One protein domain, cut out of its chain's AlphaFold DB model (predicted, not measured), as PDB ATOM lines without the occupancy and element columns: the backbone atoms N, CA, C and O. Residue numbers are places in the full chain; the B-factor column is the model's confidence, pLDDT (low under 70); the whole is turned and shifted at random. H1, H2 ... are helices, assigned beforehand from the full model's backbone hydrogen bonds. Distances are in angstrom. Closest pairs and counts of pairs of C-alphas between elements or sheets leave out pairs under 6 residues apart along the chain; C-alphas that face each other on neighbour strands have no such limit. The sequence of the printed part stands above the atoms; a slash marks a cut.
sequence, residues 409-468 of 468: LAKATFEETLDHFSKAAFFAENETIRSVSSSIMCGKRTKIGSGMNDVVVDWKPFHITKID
ATOM      1  N   LEU A 409     -29.590   8.100  24.389       88.94
ATOM      2  CA  LEU A 409     -29.796   7.554  25.731       88.94
ATOM      3  C   LEU A 409     -30.463   6.181  25.674       88.94
ATOM      4  O   LEU A 409     -30.043   5.271  26.379       88.94
ATOM      5  N   ALA A 410     -31.456   5.994  24.799       85.94
ATOM      6  CA  ALA A 410     -32.069   4.680  24.610       85.94
ATOM      7  C   ALA A 410     -31.061   3.650  24.081       85.94
ATOM      8  O   ALA A 410     -30.986   2.549  24.625       85.94
ATOM      9  N   LYS A 411     -30.241   4.016  23.086       85.19
ATOM     10  CA  LYS A 411     -29.166   3.152  22.567       85.19
ATOM     11  C   LYS A 411     -28.195   2.741  23.673       85.19
ATOM     12  O   LYS A 411     -27.929   1.558  23.843       85.19
ATOM     13  N   ALA A 412     -27.750   3.706  24.475       85.94
ATOM     14  CA  ALA A 412     -26.788   3.499  25.553       85.94
ATOM     15  C   ALA A 412     -27.296   2.572  26.679       85.94
ATOM     16  O   ALA A 412     -26.477   1.985  27.390       85.94
ATOM     17  N   THR A 413     -28.622   2.424  26.840       84.75
ATOM     18  CA  THR A 413     -29.222   1.456  27.784       84.75
ATOM     19  C   THR A 413     -29.196   0.009  27.298       84.75
ATOM     20  O   THR A 413     -29.304  -0.897  28.120       84.75
ATOM     21  N   PHE A 414     -29.035  -0.227  25.993       76.12
ATOM     22  CA  PHE A 414     -29.089  -1.555  25.371       76.12
ATOM     23  C   PHE A 414     -27.681  -2.105  25.052       76.12
ATOM     24  O   PHE A 414     -27.514  -2.808  24.060       76.12
ATOM     25  N   GLU A 415     -26.692  -1.797  25.911       76.56
ATOM     26  CA  GLU A 415     -25.238  -2.088  25.807       76.56
ATOM     27  C   GLU A 415     -24.381  -0.993  25.119       76.56
ATOM     28  O   GLU A 415     -24.892   0.016  24.644       76.56
ATOM     29  N   GLU A 416     -23.045  -1.167  25.126       82.88
ATOM     30  CA  GLU A 416     -22.040  -0.284  24.483       82.88
ATOM     31  C   GLU A 416     -22.176   1.220  24.809       82.88
ATOM     32  O   GLU A 416     -22.046   2.100  23.956       82.88
ATOM     33  N   THR A 417     -22.413   1.539  26.081       89.25
ATOM     34  CA  THR A 417     -22.709   2.901  26.549       89.25
ATOM     35  C   THR A 417     -21.642   3.931  26.140       89.25
ATOM     36  O   THR A 417     -21.979   5.007  25.643       89.25
ATOM     37  N   LEU A 418     -20.352   3.609  26.311       91.69
ATOM     38  CA  LEU A 418     -19.246   4.530  26.017       91.69
ATOM     39  C   LEU A 418     -19.118   4.828  24.518       91.69
ATOM     40  O   LEU A 418     -18.915   5.983  24.140       91.69
ATOM     41  N   ASP A 419     -19.289   3.819  23.668       89.69
ATOM     42  CA  ASP A 419     -19.195   3.976  22.215       89.69
ATOM     43  C   ASP A 419     -20.342   4.828  21.677       89.69
ATOM     44  O   ASP A 419     -20.130   5.690  20.819       89.69
ATOM     45  N   HIS A 420     -21.556   4.622  22.198       89.00
ATOM     46  CA  HIS A 420     -22.721   5.420  21.828       89.00
ATOM     47  C   HIS A 420     -22.552   6.888  22.215       89.00
ATOM     48  O   HIS A 420     -22.771   7.758  21.371       89.00
ATOM     49  N   PHE A 421     -22.091   7.177  23.434       92.19
ATOM     50  CA  PHE A 421     -21.827   8.557  23.840       92.19
ATOM     51  C   PHE A 421     -20.669   9.194  23.076       92.19
ATOM     52  O   PHE A 421     -20.770  10.356  22.697       92.19
ATOM     53  N   SER A 422     -19.600   8.446  22.797       93.69
ATOM     54  CA  SER A 422     -18.447   8.965  22.052       93.69
ATOM     55  C   SER A 422     -18.828   9.342  20.619       93.69
ATOM     56  O   SER A 422     -18.482  10.425  20.151       93.69
ATOM     57  N   LYS A 423     -19.600   8.487  19.936       90.50
ATOM     58  CA  LYS A 423     -20.126   8.773  18.591       90.50
ATOM     59  C   LYS A 423     -21.080   9.960  18.607       90.50
ATOM     60  O   LYS A 423     -20.914  10.874  17.808       90.50
ATOM     61  N   ALA A 424     -22.026   9.981  19.545       91.56
ATOM     62  CA  ALA A 424     -22.970  11.082  19.678       91.56
ATOM     63  C   ALA A 424     -22.264  12.417  19.955       91.56
ATOM     64  O   ALA A 424     -22.636  13.431  19.370       91.56
ATOM     65  N   ALA A 425     -21.218  12.420  20.789       94.25
ATOM     66  CA  ALA A 425     -20.402  13.601  21.051       94.25
ATOM     67  C   ALA A 425     -19.636  14.055  19.801       94.25
ATOM     68  O   ALA A 425     -19.602  15.248  19.510       94.25
ATOM     69  N   PHE A 426     -19.067  13.116  19.038       95.69
ATOM     70  CA  PHE A 426     -18.357  13.412  17.794       95.69
ATOM     71  C   PHE A 426     -19.280  14.004  16.715       95.69
ATOM     72  O   PHE A 426     -18.903  14.962  16.045       95.69
ATOM     73  N   PHE A 427     -20.493  13.465  16.566       93.88
ATOM     74  CA  PHE A 427     -21.483  13.925  15.582       93.88
ATOM     75  C   PHE A 427     -22.413  15.035  16.095       93.88
ATOM     76  O   PHE A 427     -23.259  15.506  15.336       93.88
ATOM     77  N   ALA A 428     -22.267  15.460  17.354       93.69
ATOM     78  CA  ALA A 428     -23.165  16.399  18.029       93.69
ATOM     79  C   ALA A 428     -24.656  16.009  17.903       93.69
ATOM     80  O   ALA A 428     -25.513  16.845  17.601       93.69
ATOM     81  N   GLU A 429     -24.969  14.727  18.125       90.50
ATOM     82  CA  GLU A 429     -26.348  14.224  18.091       90.50
ATOM     83  C   GLU A 429     -27.199  14.880  19.193       90.50
ATOM     84  O   GLU A 429     -26.782  14.991  20.347       90.50
ATOM     85  N   ASN A 430     -28.417  15.307  18.843       89.50
ATOM     86  CA  ASN A 430     -29.332  15.963  19.776       89.50
ATOM     87  C   ASN A 430     -30.354  14.970  20.348       89.50
ATOM     88  O   ASN A 430     -31.111  14.343  19.608       89.50
ATOM     89  N   GLU A 431     -30.424  14.867  21.673       89.44
ATOM     90  CA  GLU A 431     -31.327  13.952  22.371       89.44
ATOM     91  C   GLU A 431     -32.661  14.636  22.715       89.44
ATOM     92  O   GLU A 431     -32.720  15.597  23.481       89.44
ATOM     93  N   THR A 432     -33.762  14.108  22.175       87.00
ATOM     94  CA  THR A 432     -35.103  14.697  22.341       87.00
ATOM     95  C   THR A 432     -35.862  14.185  23.567       87.00
ATOM     96  O   THR A 432     -36.924  14.726  23.886       87.00
ATOM     97  N   ILE A 433     -35.341  13.165  24.263       88.81
ATOM     98  CA  ILE A 433     -35.920  12.571  25.482       88.81
ATOM     99  C   ILE A 433     -37.395  12.179  25.268       88.81
ATOM    100  O   ILE A 433     -38.283  12.492  26.063       88.81
ATOM    101  N   ARG A 434     -37.690  11.558  24.121       85.62
ATOM    102  CA  ARG A 434     -39.037  11.058  23.784       85.62
ATOM    103  C   ARG A 434     -39.206   9.574  24.074       85.62
ATOM    104  O   ARG A 434     -40.329   9.118  24.274       85.62
ATOM    105  N   SER A 435     -38.109   8.821  24.077       87.56
ATOM    106  CA  SER A 435     -38.141   7.386  24.347       87.56
ATOM    107  C   SER A 435     -38.490   7.116  25.813       87.56
ATOM    108  O   SER A 435     -38.229   7.936  26.700       87.56
ATOM    109  N   VAL A 436     -39.072   5.946  26.076       88.31
ATOM    110  CA  VAL A 436     -39.418   5.523  27.440       88.31
ATOM    111  C   VAL A 436     -38.155   5.448  28.303       88.31
ATOM    112  O   VAL A 436     -38.122   6.041  29.378       88.31
ATOM    113  N   SER A 437     -37.088   4.820  27.797       88.88
ATOM    114  CA  SER A 437     -35.813   4.686  28.513       88.88
ATOM    115  C   SER A 437     -35.166   6.036  28.832       88.88
ATOM    116  O   SER A 437     -34.819   6.279  29.984       88.88
ATOM    117  N   SER A 438     -35.063   6.950  27.856       89.94
ATOM    118  CA  SER A 438     -34.469   8.281  28.091       89.94
ATOM    119  C   SER A 438     -35.264   9.104  29.108       89.94
ATOM    120  O   SER A 438     -34.680   9.756  29.971       89.94
ATOM    121  N   SER A 439     -36.598   9.037  29.055       91.12
ATOM    122  CA  SER A 439     -37.468   9.743  29.998       91.12
ATOM    123  C   SER A 439     -37.265   9.239  31.427       91.12
ATOM    124  O   SER A 439     -37.115  10.052  32.336       91.12
ATOM    125  N   ILE A 440     -37.186   7.916  31.614       91.69
ATOM    126  CA  ILE A 440     -36.924   7.300  32.922       91.69
ATOM    127  C   ILE A 440     -35.544   7.712  33.444       91.69
ATOM    128  O   ILE A 440     -35.439   8.145  34.589       91.69
ATOM    129  N   MET A 441     -34.501   7.647  32.607       90.62
ATOM    130  CA  MET A 441     -33.141   8.049  32.995       90.62
ATOM    131  C   MET A 441     -33.066   9.505  33.466       90.62
ATOM    132  O   MET A 441     -32.357   9.811  34.419       90.62
ATOM    133  N   CYS A 442     -33.805  10.407  32.817       91.44
ATOM    134  CA  CYS A 442     -33.842  11.824  33.174       91.44
ATOM    135  C   CYS A 442     -34.874  12.166  34.265       91.44
ATOM    136  O   CYS A 442     -35.074  13.348  34.544       91.44
ATOM    137  N   GLY A 443     -35.576  11.181  34.837       92.44
ATOM    138  CA  GLY A 443     -36.626  11.414  35.834       92.44
ATOM    139  C   GLY A 443     -37.849  12.173  35.298       92.44
ATOM    140  O   GLY A 443     -38.562  12.816  36.066       92.44
ATOM    141  N   LYS A 444     -38.097  12.135  33.984       91.06
ATOM    142  CA  LYS A 444     -39.272  12.745  33.346       91.06
ATOM    143  C   LYS A 444     -40.424  11.745  33.257       91.06
ATOM    144  O   LYS A 444     -40.221  10.550  33.050       91.06
ATOM    145  N   ARG A 445     -41.659  12.252  33.340       89.06
ATOM    146  CA  ARG A 445     -42.871  11.457  33.092       89.06
ATOM    147  C   ARG A 445     -42.856  10.934  31.651       89.06
ATOM    148  O   ARG A 445     -42.732  11.714  30.709       89.06
ATOM    149  N   THR A 446     -42.978   9.621  31.489       88.88
ATOM    150  CA  THR A 446     -43.012   8.951  30.183       88.88
ATOM    151  C   THR A 446     -44.357   9.173  29.492       88.88
ATOM    152  O   THR A 446     -45.402   9.184  30.137       88.88
ATOM    153  N   LYS A 447     -44.356   9.309  28.162       86.88
ATOM    154  CA  LYS A 447     -45.577   9.485  27.352       86.88
ATOM    155  C   LYS A 447     -46.238   8.150  26.978       86.88
ATOM    156  O   LYS A 447     -46.551   7.919  25.815       86.88
ATOM    157  N   ILE A 448     -46.403   7.255  27.951       88.50
ATOM    158  CA  ILE A 448     -47.066   5.950  27.780       88.50
ATOM    159  C   ILE A 448     -48.118   5.743  28.871       88.50
ATOM    160  O   ILE A 448     -48.008   6.314  29.957       88.50
ATOM    161  N   GLY A 449     -49.140   4.932  28.592       88.44
ATOM    162  CA  GLY A 449     -50.232   4.642  29.519       88.44
ATOM    163  C   GLY A 449     -50.882   5.914  30.067       88.44
ATOM    164  O   GLY A 449     -51.249   6.820  29.317       88.44
ATOM    165  N   SER A 450     -50.959   6.023  31.396       87.69
ATOM    166  CA  SER A 450     -51.506   7.205  32.076       87.69
ATOM    167  C   SER A 450     -50.716   8.489  31.811       87.69
ATOM    168  O   SER A 450     -51.249   9.577  32.007       87.69
ATOM    169  N   GLY A 451     -49.456   8.393  31.379       87.44
ATOM    170  CA  GLY A 451     -48.600   9.521  31.020       87.44
ATOM    171  C   GLY A 451     -48.816  10.079  29.615       87.44
ATOM    172  O   GLY A 451     -48.225  11.103  29.289       87.44
ATOM    173  N   MET A 452     -49.649   9.438  28.784       88.12
ATOM    174  CA  MET A 452     -49.917   9.901  27.418       88.12
ATOM    175  C   MET A 452     -50.708  11.216  27.382       88.12
ATOM    176  O   MET A 452     -50.483  12.037  26.497       88.12
ATOM    177  N   ASN A 453     -51.616  11.406  28.344       87.75
ATOM    178  CA  ASN A 453     -52.491  12.570  28.411       87.75
ATOM    179  C   ASN A 453     -52.073  13.518  29.538       87.75
ATOM    180  O   ASN A 453     -51.768  13.099  30.665       87.75
ATOM    181  N   ASP A 454     -52.150  14.809  29.237       88.94
ATOM    182  CA  ASP A 454     -52.076  15.868  30.230       88.94
ATOM    183  C   ASP A 454     -53.481  16.207  30.724       88.94
ATOM    184  O   ASP A 454     -54.446  16.251  29.958       88.94
ATOM    185  N   VAL A 455     -53.598  16.424  32.031       89.44
ATOM    186  CA  VAL A 455     -54.858  16.827  32.653       89.44
ATOM    187  C   VAL A 455     -54.873  18.344  32.715       89.44
ATOM    188  O   VAL A 455     -54.005  18.955  33.337       89.44
ATOM    189  N   VAL A 456     -55.868  18.944  32.071       91.44
ATOM    190  CA  VAL A 456     -56.095  20.390  32.095       91.44
ATOM    191  C   VAL A 456     -57.387  20.657  32.854       91.44
ATOM    192  O   VAL A 456     -58.366  19.927  32.706       91.44
ATOM    193  N   VAL A 457     -57.389  21.699  33.681       90.31
ATOM    194  CA  VAL A 457     -58.591  22.138  34.394       90.31
ATOM    195  C   VAL A 457     -59.431  22.995  33.453       90.31
ATOM    196  O   VAL A 457     -58.962  24.027  32.969       90.31
ATOM    197  N   ASP A 458     -60.677  22.584  33.209       88.50
ATOM    198  CA  ASP A 458     -61.673  23.469  32.610       88.50
ATOM    199  C   ASP A 458     -62.209  24.409  33.692       88.50
ATOM    200  O   ASP A 458     -62.882  23.979  34.627       88.50
ATOM    201  N   TRP A 459     -61.885  25.696  33.581       87.19
ATOM    202  CA  TRP A 459     -62.303  26.719  34.542       87.19
ATOM    203  C   TRP A 459     -63.740  27.209  34.321       87.19
ATOM    204  O   TRP A 459     -64.297  27.857  35.205       87.19
ATOM    205  N   LYS A 460     -64.378  26.886  33.185       86.19
ATOM    206  CA  LYS A 460     -65.734  27.369  32.861       86.19
ATOM    207  C   LYS A 460     -66.805  26.988  33.896       86.19
ATOM    208  O   LYS A 460     -67.594  27.866  34.240       86.19
ATOM    209  N   PRO A 461     -66.841  25.756  34.441       80.69
ATOM    210  CA  PRO A 461     -67.808  25.376  35.474       80.69
ATOM    211  C   PRO A 461     -67.572  26.077  36.821       80.69
ATOM    212  O   PRO A 461     -68.467  26.098  37.659       80.69
ATOM    213  N   PHE A 462     -66.379  26.645  37.039       74.38
ATOM    214  CA  PHE A 462     -65.993  27.319  38.283       74.38
ATOM    215  C   PHE A 462     -66.297  28.822  38.284       74.38
ATOM    216  O   PHE A 462     -66.060  29.490  39.293       74.38
ATOM    217  N   HIS A 463     -66.846  29.373  37.195       65.06
ATOM    218  CA  HIS A 463     -67.416  30.717  37.205       65.06
ATOM    219  C   HIS A 463     -68.711  30.726  38.025       65.06
ATOM    220  O   HIS A 463     -69.816  30.693  37.491       65.06
ATOM    221  N   ILE A 464     -68.563  30.799  39.347       62.97
ATOM    222  CA  ILE A 464     -69.628  31.239  40.240       62.97
ATOM    223  C   ILE A 464     -69.868  32.706  39.878       62.97
ATOM    224  O   ILE A 464     -69.058  33.580  40.192       62.97
ATOM    225  N   THR A 465     -70.953  32.978  39.151       58.62
ATOM    226  CA  THR A 465     -71.527  34.323  39.079       58.62
ATOM    227  C   THR A 465     -71.641  34.830  40.505       58.62
ATOM    228  O   THR A 465     -72.241  34.137  41.328       58.62
ATOM    229  N   LYS A 466     -71.003  35.974  40.791       52.34
ATOM    230  CA  LYS A 466     -71.112  36.690  42.067       52.34
ATOM    231  C   LYS A 466     -72.530  36.516  42.608       52.34
ATOM    232  O   LYS A 466     -73.484  36.898  41.939       52.34
ATOM    233  N   ILE A 467     -72.635  35.859  43.758       56.28
ATOM    234  CA  ILE A 467     -73.869  35.834  44.531       56.28
ATOM    235  C   ILE A 467     -74.026  37.274  45.025       56.28
ATOM    236  O   ILE A 467     -73.138  37.756  45.732       56.28
ATOM    237  N   ASP A 468     -75.060  37.952  44.528       45.66
ATOM    238  CA  ASP A 468     -75.466  39.297  44.956       45.66
ATOM    239  C   ASP A 468     -75.797  39.348  46.454       45.66
ATOM    240  O   ASP A 468     -76.381  38.363  46.973       45.66
TER     241      ASP A 468
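What this domain is: This is residues 409 to 468 of the 468 residues of the protein "RNA_pol_Rpb1_5 domain-containing protein" of Rhodospirillaceae bacterium (UniProt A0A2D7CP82). With little regular structure, this is a small loose head of three short helices, with H1 between H2 and H3, from which a long tail sticks out with residues 449 to 468. The printed part has 60 residues with H1, H2 and H3 in that order and no named strand; the class is all helix, with 22 residues in named elements. The whole is extended, with a radius of gyration of the C-alphas of 20.6 A and spans of 70 by 23 by 13 A.

Where its parts are: Find C-alpha 409 at (-29.796, 7.554, 25.731), where H1, residues 409 to 413, begins. H2, residues 417 to 427, runs 15.6 A. H3, residues 436 to 441, runs 8.8 A and ends at C-alpha 441, (-33.141, 8.049, 32.995).

How they stand to each other: H1 and H2 touch only at the corner by their tight link; look at the C-alphas of Ala 412 and His 420, their closest, 5.8 A apart. H1 and H3 touch, with the C-alphas of Leu 409 and Ser 438 closest at 5.3 A. H2 and H3 are apart. In H1, H2 and H3 every O i to N i+4 pair is within hydrogen-bond range.

The domain as a whole: The C-alphas of Asp 419 and Asp 468 are the two farthest apart, at 70.2 A. The printed part has no cut, and the link from H2 to H3 is short. Residues 463 to 468 are under pLDDT 70.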